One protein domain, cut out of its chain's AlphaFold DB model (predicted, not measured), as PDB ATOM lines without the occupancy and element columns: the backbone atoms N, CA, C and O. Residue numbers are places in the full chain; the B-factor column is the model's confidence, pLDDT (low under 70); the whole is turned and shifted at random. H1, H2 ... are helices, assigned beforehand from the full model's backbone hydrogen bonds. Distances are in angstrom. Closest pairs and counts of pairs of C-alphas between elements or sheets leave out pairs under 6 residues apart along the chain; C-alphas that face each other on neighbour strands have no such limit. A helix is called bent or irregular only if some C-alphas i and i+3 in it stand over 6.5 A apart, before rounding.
ATOM      1  N   THR A  81     -20.637  35.362  -8.471       93.12
ATOM      2  CA  THR A  81     -21.091  34.324  -7.529       93.12
ATOM      3  C   THR A  81     -21.481  34.874  -6.155       93.12
ATOM      4  O   THR A  81     -22.285  34.266  -5.459       93.12
ATOM      5  N   GLU A  82     -20.939  36.027  -5.757       93.88
ATOM      6  CA  GLU A  82     -21.239  36.681  -4.478       93.88
ATOM      7  C   GLU A  82     -22.322  37.763  -4.617       93.88
ATOM      8  O   GLU A  82     -22.728  38.360  -3.620       93.88
ATOM      9  N   ARG A  83     -22.825  38.004  -5.839       91.56
ATOM     10  CA  ARG A  83     -23.788  39.073  -6.145       91.56
ATOM     11  C   ARG A  83     -25.002  39.039  -5.220       91.56
ATOM     12  O   ARG A  83     -25.292  40.053  -4.596       91.56
ATOM     13  N   LEU A  84     -25.694  37.903  -5.116       92.88
ATOM     14  CA  LEU A  84     -26.932  37.814  -4.331       92.88
ATOM     15  C   LEU A  84     -26.693  38.036  -2.838       92.88
ATOM     16  O   LEU A  84     -27.447  38.764  -2.201       92.88
ATOM     17  N   LYS A  85     -25.605  37.489  -2.288       91.88
ATOM     18  CA  LYS A  85     -25.249  37.689  -0.876       91.88
ATOM     19  C   LYS A  85     -24.967  39.159  -0.573       91.88
ATOM     20  O   LYS A  85     -25.417  39.679   0.443       91.88
ATOM     21  N   VAL A  86     -24.235  39.830  -1.463       92.44
ATOM     22  CA  VAL A  86     -23.935  41.258  -1.320       92.44
ATOM     23  C   VAL A  86     -25.194  42.097  -1.482       92.44
ATOM     24  O   VAL A  86     -25.409  43.000  -0.682       92.44
ATOM     25  N   LEU A  87     -26.040  41.802  -2.470       91.88
ATOM     26  CA  LEU A  87     -27.294  42.526  -2.671       91.88
ATOM     27  C   LEU A  87     -28.252  42.353  -1.484       91.88
ATOM     28  O   LEU A  87     -28.817  43.348  -1.050       91.88
ATOM     29  N   LYS A  88     -28.358  41.150  -0.900       91.94
ATOM     30  CA  LYS A  88     -29.109  40.904   0.348       91.94
ATOM     31  C   LYS A  88     -28.579  41.778   1.487       91.94
ATOM     32  O   LYS A  88     -29.331  42.525   2.099       91.94
ATOM     33  N   LEU A  89     -27.259  41.771   1.700       92.00
ATOM     34  CA  LEU A  89     -26.609  42.573   2.742       92.00
ATOM     35  C   LEU A  89     -26.807  44.089   2.557       92.00
ATOM     36  O   LEU A  89     -26.905  44.824   3.539       92.00
ATOM     37  N   LEU A  90     -26.787  44.571   1.313       90.19
ATOM     38  CA  LEU A  90     -27.011  45.980   0.998       90.19
ATOM     39  C   LEU A  90     -28.481  46.364   1.192       90.19
ATOM     40  O   LEU A  90     -28.755  47.408   1.784       90.19
ATOM     41  N   ASP A  91     -29.408  45.505   0.770       90.62
ATOM     42  CA  ASP A  91     -30.843  45.729   0.935       90.62
ATOM     43  C   ASP A  91     -31.251  45.785   2.417       90.62
ATOM     44  O   ASP A  91     -31.975  46.700   2.810       90.62
ATOM     45  N   ASP A  92     -30.675  44.920   3.262       89.00
ATOM     46  CA  ASP A  92     -30.844  44.948   4.727       89.00
ATOM     47  C   ASP A  92     -30.392  46.280   5.360       89.00
ATOM     48  O   ASP A  92     -30.786  46.626   6.476       89.00
ATOM     49  N   ARG A  93     -29.552  47.047   4.655       87.12
ATOM     50  CA  ARG A  93     -29.056  48.371   5.063       87.12
ATOM     51  C   ARG A  93     -29.729  49.518   4.310       87.12
ATOM     52  O   ARG A  93     -29.203  50.625   4.307       87.12
ATOM     53  N   ASN A  94     -30.869  49.259   3.668       86.81
ATOM     54  CA  ASN A  94     -31.602  50.216   2.840       86.81
ATOM     55  C   ASN A  94     -30.778  50.786   1.669       86.81
ATOM     56  O   ASN A  94     -31.031  51.895   1.202       86.81
ATOM     57  N   ILE A  95     -29.788  50.037   1.177       88.75
ATOM     58  CA  ILE A  95     -29.028  50.368  -0.030       88.75
ATOM     59  C   ILE A  95     -29.557  49.471  -1.152       88.75
ATOM     60  O   ILE A  95     -29.065  48.367  -1.371       88.75
ATOM     61  N   ASN A  96     -30.581  49.943  -1.856       90.56
ATOM     62  CA  ASN A  96     -31.227  49.233  -2.957       90.56
ATOM     63  C   ASN A  96     -31.533  50.191  -4.115       90.56
ATOM     64  O   ASN A  96     -31.308  51.398  -4.017       90.56
ATOM     65  N   ALA A  97     -32.007  49.654  -5.240       90.50
ATOM     66  CA  ALA A  97     -32.285  50.462  -6.423       90.50
ATOM     67  C   ALA A  97     -33.281  51.590  -6.102       90.50
ATOM     68  O   ALA A  97     -33.063  52.733  -6.505       90.50
ATOM     69  N   PHE A  98     -34.322  51.300  -5.317       89.81
ATOM     70  CA  PHE A  98     -35.329  52.293  -4.959       89.81
ATOM     71  C   PHE A  98     -34.788  53.419  -4.072       89.81
ATOM     72  O   PHE A  98     -35.037  54.586  -4.368       89.81
ATOM     73  N   SER A  99     -34.002  53.116  -3.034       86.88
ATOM     74  CA  SER A  99     -33.396  54.154  -2.188       86.88
ATOM     75  C   SER A  99     -32.367  55.007  -2.940       86.88
ATOM     76  O   SER A  99     -32.137  56.166  -2.590       86.88
ATOM     77  N   LEU A 100     -31.768  54.473  -4.010       86.12
ATOM     78  CA  LEU A 100     -30.815  55.197  -4.849       86.12
ATOM     79  C   LEU A 100     -31.482  56.102  -5.895       86.12
ATOM     80  O   LEU A 100     -31.014  57.226  -6.099       86.12
ATOM     81  N   PHE A 101     -32.543  55.629  -6.551       87.31
ATOM     82  CA  PHE A 101     -33.098  56.276  -7.748       87.31
ATOM     83  C   PHE A 101     -34.528  56.802  -7.597       87.31
ATOM     84  O   PHE A 101     -34.914  57.671  -8.376       87.31
ATOM     85  N   GLU A 102     -35.297  56.319  -6.617       85.94
ATOM     86  CA  GLU A 102     -36.675  56.755  -6.327       85.94
ATOM     87  C   GLU A 102     -37.627  56.699  -7.544       85.94
ATOM     88  O   GLU A 102     -38.573  57.480  -7.642       85.94
ATOM     89  N   SER A 103     -37.393  55.788  -8.494       90.06
ATOM     90  CA  SER A 103     -38.250  55.587  -9.671       90.06
ATOM     91  C   SER A 103     -39.139  54.351  -9.525       90.06
ATOM     92  O   SER A 103     -38.795  53.406  -8.813       90.06
ATOM     93  N   GLU A 104     -40.267  54.314 -10.235       92.88
ATOM     94  CA  GLU A 104     -41.142  53.132 -10.270       92.88
ATOM     95  C   GLU A 104     -40.406  51.886 -10.790       92.88
ATOM     96  O   GLU A 104     -40.533  50.802 -10.226       92.88
ATOM     97  N   GLU A 105     -39.548  52.052 -11.800       93.69
ATOM     98  CA  GLU A 105     -38.689  50.979 -12.316       93.69
ATOM     99  C   GLU A 105     -37.760  50.427 -11.226       93.69
ATOM    100  O   GLU A 105     -37.656  49.214 -11.048       93.69
ATOM    101  N   SER A 106     -37.140  51.311 -10.439       91.69
ATOM    102  CA  SER A 106     -36.241  50.918  -9.349       91.69
ATOM    103  C   SER A 106     -36.974  50.262  -8.170       91.69
ATOM    104  O   SER A 106     -36.418  49.395  -7.486       91.69
ATOM    105  N   LEU A 107     -38.244  50.623  -7.955       92.75
ATOM    106  CA  LEU A 107     -39.120  49.940  -7.010       92.75
ATOM    107  C   LEU A 107     -39.399  48.513  -7.482       92.75
ATOM    108  O   LEU A 107     -39.230  47.575  -6.704       92.75
ATOM    109  N   MET A 108     -39.774  48.342  -8.752       95.31
ATOM    110  CA  MET A 108     -40.009  47.018  -9.329       95.31
ATOM    111  C   MET A 108     -38.756  46.145  -9.293       95.31
ATOM    112  O   MET A 108     -38.857  44.978  -8.926       95.31
ATOM    113  N   GLU A 109     -37.579  46.696  -9.596       93.25
ATOM    114  CA  GLU A 109     -36.306  45.974  -9.494       93.25
ATOM    115  C   GLU A 109     -36.039  45.500  -8.058       93.25
ATOM    116  O   GLU A 109     -35.683  44.343  -7.836       93.25
ATOM    117  N   THR A 110     -36.276  46.367  -7.070       93.12
ATOM    118  CA  THR A 110     -36.103  46.022  -5.651       93.12
ATOM    119  C   THR A 110     -37.078  44.921  -5.217       93.12
ATOM    120  O   THR A 110     -36.692  43.994  -4.505       93.12
ATOM    121  N   VAL A 111     -38.338  44.984  -5.662       93.88
ATOM    122  CA  VAL A 111     -39.346  43.946  -5.383       93.88
ATOM    123  C   VAL A 111     -38.979  42.628  -6.066       93.88
ATOM    124  O   VAL A 111     -39.025  41.586  -5.420       93.88
ATOM    125  N   ALA A 112     -38.570  42.663  -7.335       93.88
ATOM    126  CA  ALA A 112     -38.162  41.477  -8.080       93.88
ATOM    127  C   ALA A 112     -36.970  40.775  -7.415       93.88
ATOM    128  O   ALA A 112     -37.029  39.570  -7.188       93.88
ATOM    129  N   LEU A 113     -35.942  41.531  -7.014       92.50
ATOM    130  CA  LEU A 113     -34.798  40.998  -6.273       92.50
ATOM    131  C   LEU A 113     -35.247  40.280  -4.989       92.50
ATOM    132  O   LEU A 113     -34.820  39.160  -4.716       92.50
ATOM    133  N   ARG A 114     -36.119  40.907  -4.191       92.44
ATOM    134  CA  ARG A 114     -36.589  40.342  -2.915       92.44
ATOM    135  C   ARG A 114     -37.429  39.087  -3.094       92.44
ATOM    136  O   ARG A 114     -37.273  38.135  -2.337       92.44
ATOM    137  N   GLU A 115     -38.342  39.105  -4.056       92.56
ATOM    138  CA  GLU A 115     -39.370  38.076  -4.188       92.56
ATOM    139  C   GLU A 115     -38.929  36.897  -5.056       92.56
ATOM    140  O   GLU A 115     -39.368  35.778  -4.803       92.56
ATOM    141  N   LEU A 116     -38.070  37.140  -6.047       90.88
ATOM    142  CA  LEU A 116     -37.598  36.124  -6.986       90.88
ATOM    143  C   LEU A 116     -36.207  35.640  -6.575       90.88
ATOM    144  O   LEU A 116     -36.038  34.487  -6.199       90.88
ATOM    145  N   ASP A 117     -35.222  36.537  -6.537       86.94
ATOM    146  CA  ASP A 117     -33.824  36.121  -6.387       86.94
ATOM    147  C   ASP A 117     -33.453  35.730  -4.945       86.94
ATOM    148  O   ASP A 117     -32.672  34.803  -4.721       86.94
ATOM    149  N   LEU A 118     -33.970  36.453  -3.942       86.44
ATOM    150  CA  LEU A 118     -33.594  36.237  -2.538       86.44
ATOM    151  C   LEU A 118     -34.426  35.158  -1.839       86.44
ATOM    152  O   LEU A 118     -33.916  34.521  -0.918       86.44
ATOM    153  N   ARG A 119     -35.676  34.930  -2.266       80.00
ATOM    154  CA  ARG A 119     -36.533  33.866  -1.716       80.00
ATOM    155  C   ARG A 119     -36.219  32.487  -2.289       80.00
ATOM    156  O   ARG A 119     -36.304  31.509  -1.553       80.00
ATOM    157  N   GLU A 120     -35.818  32.394  -3.558       62.97
ATOM    158  CA  GLU A 120     -35.420  31.117  -4.173       62.97
ATOM    159  C   GLU A 120     -34.144  30.528  -3.546       62.97
ATOM    160  O   GLU A 120     -33.981  29.312  -3.517       62.97
ATOM    161  N   GLY A 121     -33.254  31.366  -3.002       58.28
ATOM    162  CA  GLY A 121     -32.007  30.926  -2.365       58.28
ATOM    163  C   GLY A 121     -32.133  30.405  -0.926       58.28
ATOM    164  O   GLY A 121     -31.162  29.851  -0.414       58.28
ATOM    165  N   ASP A 122     -33.291  30.584  -0.279       55.47
ATOM    166  CA  ASP A 122     -33.565  30.135   1.098       55.47
ATOM    167  C   ASP A 122     -34.411  28.826   1.136       55.47
ATOM    168  O   ASP A 122     -34.878  28.433   2.209       55.47
TER     169      ASP A 122
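AT A GLANCE: This is residues 81 to 122 of the 123 residues of an uncharacterized protein of Acidobacteria bacterium RIFCSPLOWO2_12_FULL_60_22 (UniProt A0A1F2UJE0). The long helix H3 forms one side of an elongated, U-like shape, and H1 and the short H2 make the other side. H2 packs on the first part of H3, and H1 slants near its far end. The printed part has 42 residues with three named helices, H1, H2, H3 in chain order, no named strand, and is all helix. It is compact, with a radius of gyration of the C-alphas of 10.0 A and spans of 27 by 17 by 16 A.

HOW THE PARTS SIT: H3, residues 104 to 120, touches H2, residues 97 to 101, with residues 104 to 110 alone; the closest C-alphas, of Phe 98 and Ser 106, are 4.7 A apart. H3 only just touches H1, residues 81 to 91, with residues 117 to 118 alone and 3 pairs of C-alphas within 8 A; the closest, of Leu 84 and Leu 118, are 7.1 A apart. H1 and H3 run opposite ways at a steep tilt of 59 degrees. H1 and H2 are apart. Every O i to N i+4 pair is within hydrogen-bond range in H2, against 6 of 7 in H1 and 11 of 13 in H3.

IN THESE COORDINATES: H3 measures 23.5 A, from C-alpha 104 at (-41.142, 53.132, -10.270) to C-alpha 120 at (-35.420, 31.117, -4.173). H2 measures 6.0 A. H1 measures 17.2 A from C-alpha 81 at (-21.091, 34.324, -7.529), and is irregular: C-alphas 81 and 84 are 7.5 A apart.

THE WHOLE: The two farthest C-alphas, of Ser 103 and Asp 122, are 28.0 A apart. The printed part has no cut, and both links are tight. Residues 120 to 122 have pLDDT under 70.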